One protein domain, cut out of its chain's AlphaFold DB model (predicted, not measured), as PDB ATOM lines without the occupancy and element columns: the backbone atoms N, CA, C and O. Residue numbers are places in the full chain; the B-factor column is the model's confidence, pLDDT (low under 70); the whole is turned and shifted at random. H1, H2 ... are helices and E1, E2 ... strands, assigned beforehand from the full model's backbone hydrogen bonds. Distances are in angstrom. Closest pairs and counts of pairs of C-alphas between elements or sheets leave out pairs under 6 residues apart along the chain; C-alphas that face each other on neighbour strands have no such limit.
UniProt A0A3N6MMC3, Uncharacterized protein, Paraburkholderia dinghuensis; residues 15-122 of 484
ATOM      1  N   SER A  15     158.157 161.853 176.693       45.38
ATOM      2  CA  SER A  15     159.225 161.441 175.776       45.38
ATOM      3  C   SER A  15     160.230 160.450 176.393       45.38
ATOM      4  O   SER A  15     160.628 159.502 175.726       45.38
ATOM      5  N   GLN A  16     160.589 160.585 177.675       43.34
ATOM      6  CA  GLN A  16     161.515 159.670 178.372       43.34
ATOM      7  C   GLN A  16     160.882 158.310 178.722       43.34
ATOM      8  O   GLN A  16     161.574 157.297 178.822       43.34
ATOM      9  N   VAL A  17     159.560 158.264 178.919       46.09
ATOM     10  CA  VAL A  17     158.819 157.005 179.148       46.09
ATOM     11  C   VAL A  17     158.609 156.245 177.830       46.09
ATOM     12  O   VAL A  17     158.636 155.015 177.812       46.09
ATOM     13  N   ALA A  18     158.450 156.977 176.725       49.03
ATOM     14  CA  ALA A  18     158.323 156.450 175.370       49.03
ATOM     15  C   ALA A  18     159.592 155.714 174.888       49.03
ATOM     16  O   ALA A  18     159.497 154.570 174.439       49.03
ATOM     17  N   GLU A  19     160.777 156.309 175.085       51.12
ATOM     18  CA  GLU A  19     162.074 155.715 174.707       51.12
ATOM     19  C   GLU A  19     162.376 154.384 175.415       51.12
ATOM     20  O   GLU A  19     163.061 153.529 174.856       51.12
ATOM     21  N   LYS A  20     161.848 154.170 176.629       61.78
ATOM     22  CA  LYS A  20     162.072 152.930 177.391       61.78
ATOM     23  C   LYS A  20     161.288 151.726 176.868       61.78
ATOM     24  O   LYS A  20     161.736 150.602 177.073       61.78
ATOM     25  N   LYS A  21     160.116 151.931 176.253       71.75
ATOM     26  CA  LYS A  21     159.254 150.825 175.795       71.75
ATOM     27  C   LYS A  21     159.555 150.422 174.351       71.75
ATOM     28  O   LYS A  21     159.579 149.231 174.055       71.75
ATOM     29  N   PHE A  22     159.819 151.394 173.477       86.31
ATOM     30  CA  PHE A  22     160.189 151.163 172.079       86.31
ATOM     31  C   PHE A  22     161.367 152.076 171.703       86.31
ATOM     32  O   PHE A  22     161.150 153.192 171.228       86.31
ATOM     33  N   PRO A  23     162.617 151.636 171.937       84.44
ATOM     34  CA  PRO A  23     163.799 152.447 171.661       84.44
ATOM     35  C   PRO A  23     163.841 152.913 170.203       84.44
ATOM     36  O   PRO A  23     163.658 152.109 169.291       84.44
ATOM     37  N   GLY A  24     164.067 154.210 169.992       85.50
ATOM     38  CA  GLY A  24     164.118 154.822 168.661       85.50
ATOM     39  C   GLY A  24     162.756 155.109 168.018       85.50
ATOM     40  O   GLY A  24     162.726 155.736 166.968       85.50
ATOM     41  N   TYR A  25     161.635 154.716 168.630       91.94
ATOM     42  CA  TYR A  25     160.301 155.025 168.114       91.94
ATOM     43  C   TYR A  25     159.684 156.237 168.820       91.94
ATOM     44  O   TYR A  25     159.755 156.385 170.040       91.94
ATOM     45  N   GLN A  26     159.002 157.074 168.044       92.31
ATOM     46  CA  GLN A  26     158.209 158.206 168.514       92.31
ATOM     47  C   GLN A  26     156.722 157.942 168.298       92.31
ATOM     48  O   GLN A  26     156.325 157.327 167.311       92.31
ATOM     49  N   ARG A  27     155.890 158.411 169.230       93.44
ATOM     50  CA  ARG A  27     154.435 158.250 169.154       93.44
ATOM     51  C   ARG A  27     153.849 159.253 168.161       93.44
ATOM     52  O   ARG A  27     154.217 160.422 168.197       93.44
ATOM     53  N   VAL A  28     152.931 158.797 167.312       92.88
ATOM     54  CA  VAL A  28     152.326 159.613 166.245       92.88
ATOM     55  C   VAL A  28     151.360 160.652 166.811       92.88
ATOM     56  O   VAL A  28     151.383 161.807 166.401       92.88
ATOM     57  N   GLY A  29     150.520 160.263 167.772       88.62
ATOM     58  CA  GLY A  29     149.521 161.146 168.370       88.62
ATOM     59  C   GLY A  29     149.416 161.031 169.888       88.62
ATOM     60  O   GLY A  29     149.980 160.145 170.541       88.62
ATOM     61  N   THR A  30     148.659 161.953 170.480       86.00
ATOM     62  CA  THR A  30     148.363 161.956 171.920       86.00
ATOM     63  C   THR A  30     146.986 161.393 172.266       86.00
ATOM     64  O   THR A  30     146.791 160.992 173.412       86.00
ATOM     65  N   SER A  31     146.079 161.283 171.291       83.44
ATOM     66  CA  SER A  31     144.711 160.770 171.437       83.44
ATOM     67  C   SER A  31     144.261 159.943 170.222       83.44
ATOM     68  O   SER A  31     144.909 159.972 169.178       83.44
ATOM     69  N   GLY A  32     143.134 159.233 170.356       89.50
ATOM     70  CA  GLY A  32     142.523 158.454 169.270       89.50
ATOM     71  C   GLY A  32     143.405 157.307 168.766       89.50
ATOM     72  O   GLY A  32     144.271 156.811 169.490       89.50
ATOM     73  N   ASP A  33     143.203 156.900 167.514       90.75
ATOM     74  CA  ASP A  33     143.968 155.814 166.887       90.75
ATOM     75  C   ASP A  33     145.446 156.168 166.682       90.75
ATOM     76  O   ASP A  33     146.323 155.318 166.855       90.75
ATOM     77  N   ALA A  34     145.748 157.443 166.425       90.38
ATOM     78  CA  ALA A  34     147.116 157.943 166.315       90.38
ATOM     79  C   ALA A  34     147.929 157.756 167.613       90.38
ATOM     80  O   ALA A  34     149.150 157.609 167.566       90.38
ATOM     81  N   ALA A  35     147.283 157.698 168.786       92.62
ATOM     82  CA  ALA A  35     147.972 157.420 170.050       92.62
ATOM     83  C   ALA A  35     148.508 155.985 170.160       92.62
ATOM     84  O   ALA A  35     149.389 155.722 170.982       92.62
ATOM     85  N   GLN A  36     147.981 155.064 169.350       94.44
ATOM     86  CA  GLN A  36     148.429 153.673 169.296       94.44
ATOM     87  C   GLN A  36     149.555 153.463 168.279       94.44
ATOM     88  O   GLN A  36     150.174 152.399 168.283       94.44
ATOM     89  N   LEU A  37     149.810 154.444 167.410       96.75
ATOM     90  CA  LEU A  37     150.815 154.367 166.360       96.75
ATOM     91  C   LEU A  37     152.129 155.014 166.792       96.75
ATOM     92  O   LEU A  37     152.172 156.031 167.488       96.75
ATOM     93  N   TRP A  38     153.209 154.397 166.339       96.38
ATOM     94  CA  TRP A  38     154.584 154.780 166.592       96.38
ATOM     95  C   TRP A  38     155.386 154.648 165.302       96.38
ATOM     96  O   TRP A  38     155.116 153.752 164.509       96.38
ATOM     97  N   PHE A  39     156.395 155.488 165.108       95.44
ATOM     98  CA  PHE A  39     157.273 155.430 163.939       95.44
ATOM     99  C   PHE A  39     158.725 155.715 164.319       95.44
ATOM    100  O   PHE A  39     158.977 156.365 165.333       95.44
ATOM    101  N   ASN A  40     159.675 155.232 163.520       92.31
ATOM    102  CA  ASN A  40     161.088 155.556 163.698       92.31
ATOM    103  C   ASN A  40     161.459 156.807 162.869       92.31
ATOM    104  O   ASN A  40     161.536 156.716 161.645       92.31
ATOM    105  N   PRO A  41     161.697 157.978 163.489       86.44
ATOM    106  CA  PRO A  41     162.014 159.217 162.774       86.44
ATOM    107  C   PRO A  41     163.411 159.224 162.135       86.44
ATOM    108  O   PRO A  41     163.664 160.021 161.234       86.44
ATOM    109  N   SER A  42     164.332 158.382 162.610       82.00
ATOM    110  CA  SER A  42     165.710 158.310 162.109       82.00
ATOM    111  C   SER A  42     165.876 157.319 160.960       82.00
ATOM    112  O   SER A  42     166.943 157.271 160.357       82.00
ATOM    113  N   ASP A  43     164.831 156.549 160.662       83.56
ATOM    114  CA  ASP A  43     164.852 155.455 159.698       83.56
ATOM    115  C   ASP A  43     163.636 155.562 158.772       83.56
ATOM    116  O   ASP A  43     162.708 154.753 158.788       83.56
ATOM    117  N   ILE A  44     163.601 156.664 158.019       88.19
ATOM    118  CA  ILE A  44     162.611 156.893 156.969       88.19
ATOM    119  C   ILE A  44     163.352 156.908 155.638       88.19
ATOM    120  O   ILE A  44     164.081 157.854 155.323       88.19
ATOM    121  N   ALA A  45     163.162 155.855 154.849       81.31
ATOM    122  CA  ALA A  45     163.854 155.670 153.582       81.31
ATOM    123  C   ALA A  45     163.017 156.174 152.398       81.31
ATOM    124  O   ALA A  45     161.787 156.122 152.416       81.31
ATOM    125  N   ARG A  46     163.683 156.632 151.331       78.44
ATOM    126  CA  ARG A  46     163.039 156.863 150.026       78.44
ATOM    127  C   ARG A  46     163.085 155.575 149.209       78.44
ATOM    128  O   ARG A  46     164.145 154.967 149.107       78.44
ATOM    129  N   ASN A  47     161.978 155.219 148.572       73.75
ATOM    130  CA  ASN A  47     161.917 154.158 147.575       73.75
ATOM    131  C   ASN A  47     161.110 154.653 146.363       73.75
ATOM    132  O   ASN A  47     159.886 154.760 146.425       73.75
ATOM    133  N   GLY A  48     161.807 155.027 145.285       71.62
ATOM    134  CA  GLY A  48     161.194 155.703 144.139       71.62
ATOM    135  C   GLY A  48     160.573 157.052 144.529       71.62
ATOM    136  O   GLY A  48     161.234 157.912 145.122       71.62
ATOM    137  N   SER A  49     159.296 157.239 144.200       67.75
ATOM    138  CA  SER A  49     158.516 158.420 144.588       67.75
ATOM    139  C   SER A  49     157.936 158.332 146.008       67.75
ATOM    140  O   SER A  49     157.539 159.349 146.570       67.75
ATOM    141  N   SER A  50     157.955 157.150 146.632       80.88
ATOM    142  CA  SER A  50     157.382 156.919 147.958       80.88
ATOM    143  C   SER A  50     158.426 156.923 149.082       80.88
ATOM    144  O   SER A  50     159.638 156.831 148.871       80.88
ATOM    145  N   TYR A  51     157.930 157.013 150.310       87.06
ATOM    146  CA  TYR A  51     158.675 156.880 151.553       87.06
ATOM    147  C   TYR A  51     158.280 155.589 152.244       87.06
ATOM    148  O   TYR A  51     157.103 155.245 152.262       87.06
ATOM    149  N   VAL A  52     159.253 154.908 152.835       93.56
ATOM    150  CA  VAL A  52     159.034 153.740 153.684       93.56
ATOM    151  C   VAL A  52     159.209 154.177 155.131       93.56
ATOM    152  O   VAL A  52     160.268 154.680 155.507       93.56
ATOM    153  N   VAL A  53     158.151 154.016 155.921       95.31
ATOM    154  CA  VAL A  53     158.099 154.388 157.334       95.31
ATOM    155  C   VAL A  53     158.001 153.125 158.179       95.31
ATOM    156  O   VAL A  53     156.973 152.439 158.168       95.31
ATOM    157  N   HIS A  54     159.043 152.842 158.958       95.50
ATOM    158  CA  HIS A  54     159.025 151.751 159.927       95.50
ATOM    159  C   HIS A  54     158.077 152.088 161.077       95.50
ATOM    160  O   HIS A  54     158.322 153.009 161.864       95.50
ATOM    161  N   THR A  55     156.983 151.334 161.170       96.25
ATOM    162  CA  THR A  55     155.824 151.658 162.005       96.25
ATOM    163  C   THR A  55     155.556 150.555 163.027       96.25
ATOM    164  O   THR A  55     155.807 149.369 162.804       96.25
ATOM    165  N   LEU A  56     155.037 150.954 164.185       95.31
ATOM    166  CA  LEU A  56     154.557 150.054 165.220       95.31
ATOM    167  C   LEU A  56     153.154 150.467 165.673       95.31
ATOM    168  O   LEU A  56     152.892 151.648 165.894       95.31
ATOM    169  N   LYS A  57     152.257 149.492 165.855       95.38
ATOM    170  CA  LYS A  57     150.933 149.696 166.466       95.38
ATOM    171  C   LYS A  57     150.823 148.924 167.774       95.38
ATOM    172  O   LYS A  57     151.090 147.727 167.802       95.38
ATOM    173  N   THR A  58     150.425 149.585 168.855       94.44
ATOM    174  CA  THR A  58     150.246 148.955 170.173       94.44
ATOM    175  C   THR A  58     148.823 148.456 170.393       94.44
ATOM    176  O   THR A  58     147.869 149.140 170.033       94.44
ATOM    177  N   PHE A  59     148.690 147.328 171.090       90.81
ATOM    178  CA  PHE A  59     147.432 146.738 171.559       90.81
ATOM    179  C   PHE A  59     147.532 146.445 173.071       90.81
ATOM    180  O   PHE A  59     148.638 146.504 173.615       90.81
ATOM    181  N   PRO A  60     146.429 146.109 173.770       88.38
ATOM    182  CA  PRO A  60     146.485 145.745 175.190       88.38
ATOM    183  C   PRO A  60     147.488 144.620 175.501       88.38
ATOM    184  O   PRO A  60     148.259 144.738 176.450       88.38
ATOM    185  N   ASP A  61     147.548 143.596 174.644       88.38
ATOM    186  CA  ASP A  61     148.319 142.368 174.892       88.38
ATOM    187  C   ASP A  61     149.650 142.288 174.115       88.38
ATOM    188  O   ASP A  61     150.323 141.254 174.109       88.38
ATOM    189  N   GLY A  62     150.059 143.366 173.436       93.44
ATOM    190  CA  GLY A  62     151.262 143.349 172.604       93.44
ATOM    191  C   GLY A  62     151.372 144.504 171.614       93.44
ATOM    192  O   GLY A  62     150.865 145.602 171.843       93.44
ATOM    193  N   TYR A  63     152.065 144.272 170.504       95.56
ATOM    194  CA  TYR A  63     152.256 145.267 169.446       95.56
ATOM    195  C   TYR A  63     152.515 144.601 168.092       95.56
ATOM    196  O   TYR A  63     152.953 143.462 168.040       95.56
ATOM    197  N   ALA A  64     152.285 145.306 166.990       96.06
ATOM    198  CA  ALA A  64     152.683 144.872 165.653       96.06
ATOM    199  C   ALA A  64     153.744 145.804 165.078       96.06
ATOM    200  O   ALA A  64     153.646 147.012 165.275       96.06
ATOM    201  N   ARG A  65     154.726 145.249 164.363       96.12
ATOM    202  CA  ARG A  65     155.696 145.997 163.550       96.12
ATOM    203  C   ARG A  65     155.427 145.737 162.079       96.12
ATOM    204  O   ARG A  65     155.216 144.587 161.700       96.12
ATOM    205  N   PHE A  66     155.427 146.794 161.286       96.31
ATOM    206  CA  PHE A  66     155.157 146.753 159.854       96.31
ATOM    207  C   PHE A  66     155.686 148.025 159.191       96.31
ATOM    208  O   PHE A  66     155.946 149.025 159.861       96.31
ATOM    209  N   ASP A  67     155.780 147.998 157.870       96.56
ATOM    210  CA  ASP A  67     156.192 149.158 157.091       96.56
ATOM    211  C   ASP A  67     154.985 149.830 156.453       96.56
ATOM    212  O   ASP A  67     154.027 149.177 156.034       96.56
ATOM    213  N   VAL A  68     155.034 151.154 156.371       96.69
ATOM    214  CA  VAL A  68     154.053 151.947 155.634       96.69
ATOM    215  C   VAL A  68     154.763 152.632 154.486       96.69
ATOM    216  O   VAL A  68     155.670 153.432 154.699       96.69
ATOM    217  N   VAL A  69     154.337 152.321 153.266       94.62
ATOM    218  CA  VAL A  69     154.749 153.047 152.068       94.62
ATOM    219  C   VAL A  69     153.799 154.223 151.874       94.62
ATOM    220  O   VAL A  69     152.585 154.034 151.901       94.62
ATOM    221  N   THR A  70     154.309 155.438 151.689       90.50
ATOM    222  CA  THR A  70     153.474 156.632 151.489       90.50
ATOM    223  C   THR A  70     154.060 157.599 150.470       90.50
ATOM    224  O   THR A  70     155.273 157.775 150.393       90.50
ATOM    225  N   ASN A  71     153.196 158.267 149.706       79.81
ATOM    226  CA  ASN A  71     153.575 159.372 148.818       79.81
ATOM    227  C   ASN A  71     153.690 160.723 149.558       79.81
ATOM    228  O   ASN A  71     153.956 161.749 148.933       79.81
ATOM    229  N   CYS A  72     153.478 160.739 150.881       81.19
ATOM    230  CA  CYS A  72     153.476 161.940 151.718       81.19
ATOM    231  C   CYS A  72     152.452 163.010 151.321       81.19
ATOM    232  O   CYS A  72     152.661 164.196 151.585       81.19
ATOM    233  N   ARG A  73     151.349 162.608 150.684       78.31
ATOM    234  CA  ARG A  73     150.287 163.517 150.236       78.31
ATOM    235  C   ARG A  73     148.938 163.049 150.741       78.31
ATOM    236  O   ARG A  73     148.287 163.750 151.509       78.31
ATOM    237  N   ASP A  74     148.547 161.855 150.329       82.31
ATOM    238  CA  ASP A  74     147.204 161.342 150.562       82.31
ATOM    239  C   ASP A  74     147.126 159.819 150.628       82.31
ATOM    240  O   ASP A  74     146.111 159.323 151.105       82.31
ATOM    241  N   ALA A  75     148.154 159.085 150.192       87.38
ATOM    242  CA  ALA A  75     148.105 157.636 150.055       87.38
ATOM    243  C   ALA A  75     149.074 156.918 151.004       87.38
ATOM    244  O   ALA A  75     150.236 157.309 151.173       87.38
ATOM    245  N   THR A  76     148.598 155.816 151.580       94.62
ATOM    246  CA  THR A  76     149.376 154.877 152.391       94.62
ATOM    247  C   THR A  76     149.122 153.444 151.934       94.62
ATOM    248  O   THR A  76     147.983 153.036 151.718       94.62
ATOM    249  N   LYS A  77     150.184 152.644 151.829       95.69
ATOM    250  CA  LYS A  77     150.117 151.192 151.678       95.69
ATOM    251  C   LYS A  77     150.815 150.545 152.861       95.69
ATOM    252  O   LYS A  77     152.030 150.665 153.015       95.69
ATOM    253  N   ARG A  78     150.050 149.835 153.684       95.69
ATOM    254  CA  ARG A  78     150.609 149.020 154.758       95.69
ATOM    255  C   ARG A  78     151.198 147.745 154.170       95.69
ATOM    256  O   ARG A  78     150.495 147.005 153.488       95.69
ATOM    257  N   LEU A  79     152.465 147.473 154.435       95.06
ATOM    258  CA  LEU A  79     153.055 146.177 154.132       95.06
ATOM    259  C   LEU A  79     152.710 145.192 155.251       95.06
ATOM    260  O   LEU A  79     152.478 145.588 156.396       95.06
ATOM    261  N   GLY A  80     152.648 143.904 154.909       93.38
ATOM    262  CA  GLY A  80     152.515 142.849 155.910       93.38
ATOM    263  C   GLY A  80     153.670 142.906 156.912       93.38
ATOM    264  O   GLY A  80     154.788 143.290 156.568       93.38
ATOM    265  N   GLY A  81     153.388 142.547 158.158       95.44
ATOM    266  CA  GLY A  81     154.353 142.612 159.247       95.44
ATOM    267  C   GLY A  81     154.171 141.484 160.250       95.44
ATOM    268  O   GLY A  81     153.583 140.448 159.948       95.44
ATOM    269  N   THR A  82     154.643 141.697 161.472       96.50
ATOM    270  CA  THR A  82     154.580 140.692 162.539       96.50
ATOM    271  C   THR A  82     153.969 141.294 163.794       96.50
ATOM    272  O   THR A  82     154.339 142.390 164.224       96.50
ATOM    273  N   GLN A  83     153.033 140.569 164.396       96.50
ATOM    274  CA  GLN A  83     152.497 140.841 165.719       96.50
ATOM    275  C   GLN A  83     153.317 140.104 166.781       96.50
ATOM    276  O   GLN A  83     153.667 138.933 166.638       96.50
ATOM    277  N   TYR A  84     153.589 140.809 167.869       94.94
ATOM    278  CA  TYR A  84     154.362 140.379 169.020       94.94
ATOM    279  C   TYR A  84     153.507 140.483 170.281       94.94
ATOM    280  O   TYR A  84     152.666 141.380 170.403       94.94
ATOM    281  N   ARG A  85     153.757 139.595 171.242       92.88
ATOM    282  CA  ARG A  85     153.207 139.695 172.600       92.88
ATOM    283  C   ARG A  85     153.913 140.800 173.388       92.88
ATOM    284  O   ARG A  85     154.936 141.338 172.962       92.88
ATOM    285  N   ALA A  86     153.382 141.137 174.561       88.56
ATOM    286  CA  ALA A  86     153.950 142.166 175.437       88.56
ATOM    287  C   ALA A  86     155.413 141.908 175.861       88.56
ATOM    288  O   ALA A  86     156.133 142.861 176.149       88.56
ATOM    289  N   ASP A  87     155.856 140.648 175.875       87.81
ATOM    290  CA  ASP A  87     157.234 140.236 176.179       87.81
ATOM    291  C   ASP A  87     158.190 140.306 174.970       87.81
ATOM    292  O   ASP A  87     159.379 140.023 175.105       87.81
ATOM    293  N   GLY A  88     157.686 140.689 173.791       86.12
ATOM    294  CA  GLY A  88     158.455 140.775 172.551       86.12
ATOM    295  C   GLY A  88     158.573 139.459 171.779       86.12
ATOM    296  O   GLY A  88     159.248 139.430 170.749       86.12
ATOM    297  N   THR A  89     157.919 138.380 172.217       92.31
ATOM    298  CA  THR A  89     157.855 137.131 171.444       92.31
ATOM    299  C   THR A  89     156.949 137.294 170.227       92.31
ATOM    300  O   THR A  89     155.845 137.832 170.332       92.31
ATOM    301  N   ALA A  90     157.405 136.834 169.059       93.25
ATOM    302  CA  ALA A  90     156.573 136.805 167.858       93.25
ATOM    303  C   ALA A  90     155.362 135.878 168.076       93.25
ATOM    304  O   ALA A  90     155.485 134.802 168.671       93.25
ATOM    305  N   ASP A  91     154.189 136.316 167.625       93.25
ATOM    306  CA  ASP A  91     152.920 135.601 167.785       93.25
ATOM    307  C   ASP A  91     152.370 135.145 166.433       93.25
ATOM    308  O   ASP A  91     152.214 133.950 166.196       93.25
ATOM    309  N   LYS A  92     152.104 136.096 165.534       94.94
ATOM    310  CA  LYS A  92     151.465 135.846 164.236       94.94
ATOM    311  C   LYS A  92     151.746 136.965 163.242       94.94
ATOM    312  O   LYS A  92     152.228 138.030 163.624       94.94
ATOM    313  N   ASP A  93     151.384 136.741 161.987       95.75
ATOM    314  CA  ASP A  93     151.476 137.761 160.946       95.75
ATOM    315  C   ASP A  93     150.492 138.908 161.194       95.75
ATOM    316  O   ASP A  93     149.371 138.720 161.681       95.75
ATOM    317  N   TYR A  94     150.926 140.116 160.845       94.75
ATOM    318  CA  TYR A  94     150.102 141.313 160.857       94.75
ATOM    319  C   TYR A  94     149.741 141.694 159.417       94.75
ATOM    320  O   TYR A  94     150.646 141.857 158.597       94.75
ATOM    321  N   PRO A  95     148.448 141.834 159.076       93.31
ATOM    322  CA  PRO A  95     148.035 142.035 157.694       93.31
ATOM    323  C   PRO A  95     148.456 143.411 157.163       93.31
ATOM    324  O   PRO A  95     148.426 144.411 157.889       93.31
ATOM    325  N   GLY A  96     148.810 143.439 155.879       92.75
ATOM    326  CA  GLY A  96     148.979 144.654 155.085       92.75
ATOM    327  C   GLY A  96     147.765 144.929 154.194       92.75
ATOM    328  O   GLY A  96     146.744 144.251 154.303       92.75
ATOM    329  N   ASN A  97     147.906 145.901 153.299       92.44
ATOM    330  CA  ASN A  97     146.937 146.202 152.250       92.44
ATOM    331  C   ASN A  97     147.454 145.658 150.911       92.44
ATOM    332  O   ASN A  97     148.651 145.763 150.618       92.44
ATOM    333  N   ASP A  98     146.552 145.152 150.070       86.06
ATOM    334  CA  ASP A  98     146.907 144.682 148.724       86.06
ATOM    335  C   ASP A  98     147.393 145.847 147.841       86.06
ATOM    336  O   ASP A  98     148.408 145.739 147.143       86.06
ATOM    337  N   GLU A  99     146.750 147.012 147.974       88.56
ATOM    338  CA  GLU A  99     147.037 148.245 147.234       88.56
ATOM    339  C   GLU A  99     147.166 149.467 148.160       88.56
ATOM    340  O   GLU A  99     146.909 149.402 149.365       88.56
ATOM    341  N   ALA A 100     147.631 150.588 147.600       89.56
ATOM    342  CA  ALA A 100     147.650 151.859 148.314       89.56
ATOM    343  C   ALA A 100     146.222 152.395 148.462       89.56
ATOM    344  O   ALA A 100     145.438 152.369 147.518       89.56
ATOM    345  N   VAL A 101     145.900 152.907 149.646       90.56
ATOM    346  CA  VAL A 101     144.593 153.494 149.960       90.56
ATOM    347  C   VAL A 101     144.776 154.918 150.454       90.56
ATOM    348  O   VAL A 101     145.879 155.319 150.829       90.56
ATOM    349  N   SER A 102     143.695 155.695 150.492       90.06
ATOM    350  CA  SER A 102     143.752 157.019 151.108       90.06
ATOM    351  C   SER A 102     144.126 156.907 152.589       90.06
ATOM    352  O   SER A 102     143.494 156.161 153.337       90.06
ATOM    353  N   ALA A 103     145.079 157.714 153.048       87.88
ATOM    354  CA  ALA A 103     145.516 157.794 154.438       87.88
ATOM    355  C   ALA A 103     144.366 158.171 155.386       87.88
ATOM    356  O   ALA A 103     144.387 157.822 156.561       87.88
ATOM    357  N   LYS A 104     143.335 158.860 154.874       89.19
ATOM    358  CA  LYS A 104     142.122 159.201 155.633       89.19
ATOM    359  C   LYS A 104     141.165 158.019 155.818       89.19
ATOM    360  O   LYS A 104     140.297 158.081 156.680       89.19
ATOM    361  N   SER A 105     141.292 156.975 155.000       89.69
ATOM    362  CA  SER A 105     140.430 155.787 155.071       89.69
ATOM    363  C   SER A 105     140.852 154.804 156.166       89.69
ATOM    364  O   SER A 105     140.050 153.967 156.575       89.69
ATOM    365  N   GLU A 106     142.084 154.924 156.672       92.44
ATOM    366  CA  GLU A 106     142.615 154.063 157.727       92.44
ATOM    367  C   GLU A 106     142.808 154.834 159.046       92.44
ATOM    368  O   GLU A 106     143.391 155.923 159.055       92.44
ATOM    369  N   PRO A 107     142.386 154.265 160.191       92.00
ATOM    370  CA  PRO A 107     142.498 154.940 161.480       92.00
ATOM    371  C   PRO A 107     143.945 155.299 161.861       92.00
ATOM    372  O   PRO A 107     144.803 154.420 161.991       92.00
ATOM    373  N   GLY A 108     144.203 156.594 162.071       91.56
ATOM    374  CA  GLY A 108     145.496 157.144 162.497       91.56
ATOM    375  C   GLY A 108     146.566 157.252 161.399       91.56
ATOM    376  O   GLY A 108     147.666 157.740 161.673       91.56
ATOM    377  N   MET A 109     146.285 156.797 160.170       94.62
ATOM    378  CA  MET A 109     147.270 156.798 159.080       94.62
ATOM    379  C   MET A 109     147.502 158.192 158.495       94.62
ATOM    380  O   MET A 109     148.626 158.500 158.099       94.62
ATOM    381  N   ALA A 110     146.490 159.062 158.496       89.62
ATOM    382  CA  ALA A 110     146.645 160.458 158.092       89.62
ATOM    383  C   ALA A 110     147.645 161.201 158.996       89.62
ATOM    384  O   ALA A 110     148.537 161.895 158.503       89.62
ATOM    385  N   GLU A 111     147.551 161.010 160.313       92.50
ATOM    386  CA  GLU A 111     148.469 161.589 161.293       92.50
ATOM    387  C   GLU A 111     149.865 160.968 161.208       92.50
ATOM    388  O   GLU A 111     150.856 161.698 161.285       92.50
ATOM    389  N   LEU A 112     149.964 159.644 161.018       94.69
ATOM    390  CA  LEU A 112     151.248 158.960 160.820       94.69
ATOM    391  C   LEU A 112     151.962 159.512 159.590       94.69
ATOM    392  O   LEU A 112     153.120 159.909 159.694       94.69
ATOM    393  N   MET A 113     151.264 159.570 158.453       93.06
ATOM    394  CA  MET A 113     151.790 160.125 157.212       93.06
ATOM    395  C   MET A 113     152.241 161.567 157.432       93.06
ATOM    396  O   MET A 113     153.394 161.884 157.167       93.06
ATOM    397  N   SER A 114     151.378 162.428 157.978       85.12
ATOM    398  CA  SER A 114     151.714 163.834 158.230       85.12
ATOM    399  C   SER A 114     152.962 163.986 159.112       85.12
ATOM    400  O   SER A 114     153.867 164.750 158.776       85.12
ATOM    401  N   THR A 115     153.061 163.208 160.192       87.56
ATOM    402  CA  THR A 115     154.169 163.293 161.154       87.56
ATOM    403  C   THR A 115     155.473 162.746 160.574       87.56
ATOM    404  O   THR A 115     156.494 163.436 160.585       87.56
ATOM    405  N   ALA A 116     155.452 161.525 160.034       89.38
ATOM    406  CA  ALA A 116     156.636 160.869 159.486       89.38
ATOM    407  C   ALA A 116     157.165 161.612 158.256       89.38
ATOM    408  O   ALA A 116     158.361 161.882 158.157       89.38
ATOM    409  N   CYS A 117     156.276 162.032 157.356       85.31
ATOM    410  CA  CYS A 117     156.657 162.855 156.217       85.31
ATOM    411  C   CYS A 117     157.131 164.239 156.649       85.31
ATOM    412  O   CYS A 117     158.067 164.754 156.055       85.31
ATOM    413  N   GLY A 118     156.580 164.820 157.718       76.81
ATOM    414  CA  GLY A 118     157.118 166.039 158.320       76.81
ATOM    415  C   GLY A 118     158.589 165.883 158.719       76.81
ATOM    416  O   GLY A 118     159.410 166.731 158.372       76.81
ATOM    417  N   VAL A 119     158.951 164.772 159.369       80.81
ATOM    418  CA  VAL A 119     160.346 164.457 159.726       80.81
ATOM    419  C   VAL A 119     161.205 164.206 158.486       80.81
ATOM    420  O   VAL A 119     162.276 164.799 158.348       80.81
ATOM    421  N   ALA A 120     160.730 163.369 157.564       77.75
ATOM    422  CA  ALA A 120     161.455 163.011 156.350       77.75
ATOM    423  C   ALA A 120     161.677 164.212 155.417       77.75
ATOM    424  O   ALA A 120     162.689 164.293 154.730       77.75
ATOM    425  N   MET A 121     160.747 165.166 155.403       70.38
ATOM    426  CA  MET A 121     160.856 166.410 154.644       70.38
ATOM    427  C   MET A 121     161.693 167.456 155.383       70.38
ATOM    428  O   MET A 121     162.394 168.227 154.739       70.38
ATOM    429  N   ALA A 122     161.681 167.469 156.719       64.31
ATOM    430  CA  ALA A 122     162.532 168.353 157.517       64.31
ATOM    431  C   ALA A 122     164.017 167.951 157.485       64.31
ATOM    432  O   ALA A 122     164.884 168.821 157.626       64.31
TER     433      ALA A 122
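AT A GLANCE: This is residues 15 to 122 of the 484 residues of an uncharacterized protein of Paraburkholderia dinghuensis (UniProt A0A3N6MMC3). You are looking at one strongly twisted, antiparallel sheet of six strands, with the long hairpin E2 and E3 through its middle and the helix H3 packed on the part made by E1 to E4. The short H2 comes just before E1, H1 lies apart from the other named elements, and residues 95 to 108 lead from E6 past E4 to H3. The printed part has 108 residues, with three named helices and six named strands in the order H1 H2 E1 E2 E3 E4 E5 E6 H3; its class is mixed, helices and strands. The sheet is branched at E3. The whole is compact, with a radius of gyration of the C-alphas of 13.0 A, and rounded, spanning 36 by 31 by 25 A.

HOW THE PARTS SIT: Start at H1, residues 15 to 21, which is not on the sheet and touches no helix. Next find H2, residues 33 to 36, which only grazes the sheet. E1, residues 37 to 47, bends by 87 degrees at residue 42; residues 26 to 27 pair antiparallel with its residues 38 to 39. E2, residues 50 to 59, forms a hairpin with E1, with N 38 and O 56 2.8 A apart, within hydrogen-bond range. E3, residues 62 to 70, lies on the other side of E2 in a second hairpin, with N 55 and O 66 at 2.8 A. On the other side of E3 from E2, E4, residues 75 to 78, is beside residues 68 to 70, with N 69 and O 77 at 2.9 A, and E5, residues 81 to 85, is beside residues 62 to 66, with N 65 and O 82 at 2.9 A. E1 to E4 make a meander, each strand the antiparallel neighbour of the one before. E4 runs on into E5 across a break of 2 residues, at 58 degrees. E6, residues 90 to 94, forms a hairpin with E5, with N 83 and O 92 at 2.8 A. H3, residues 109 to 122, is on the sheet; its closest C-alphas to E1 are those of Ala 120 and Ile 44, 6.3 A apart. With residues 109 to 112 alone it only just touches H2, with 3 pairs of C-alphas within 8 A, the closest those of Ala 34 and Glu 111, 6.4 A. Every O i to N i+4 pair is within hydrogen-bond range in H3, 1 of 3 in H1, where 2 of 4 O i to N i+3 pairs are, and H2 is too short for such a pair.

IN THESE COORDINATES: Find C-alpha 15 at (159.225, 161.441, 175.776), where H1 begins. E1 measures 21.8 A from first to last C-alpha, E2 27.6 A and E3 25.0 A. H3 covers 19.2 A and ends at C-alpha 122, (162.532, 168.353, 157.517).

THE WHOLE: The C-alphas farthest apart, those of Ser 49 and Asp 87, are 36.5 A from each other. The printed part has no cut; the links H1 to H2 and E6 to H3 are long. The mean pLDDT of the printed part is 87.0, with residues 15 to 20, 49 and 122 under 70.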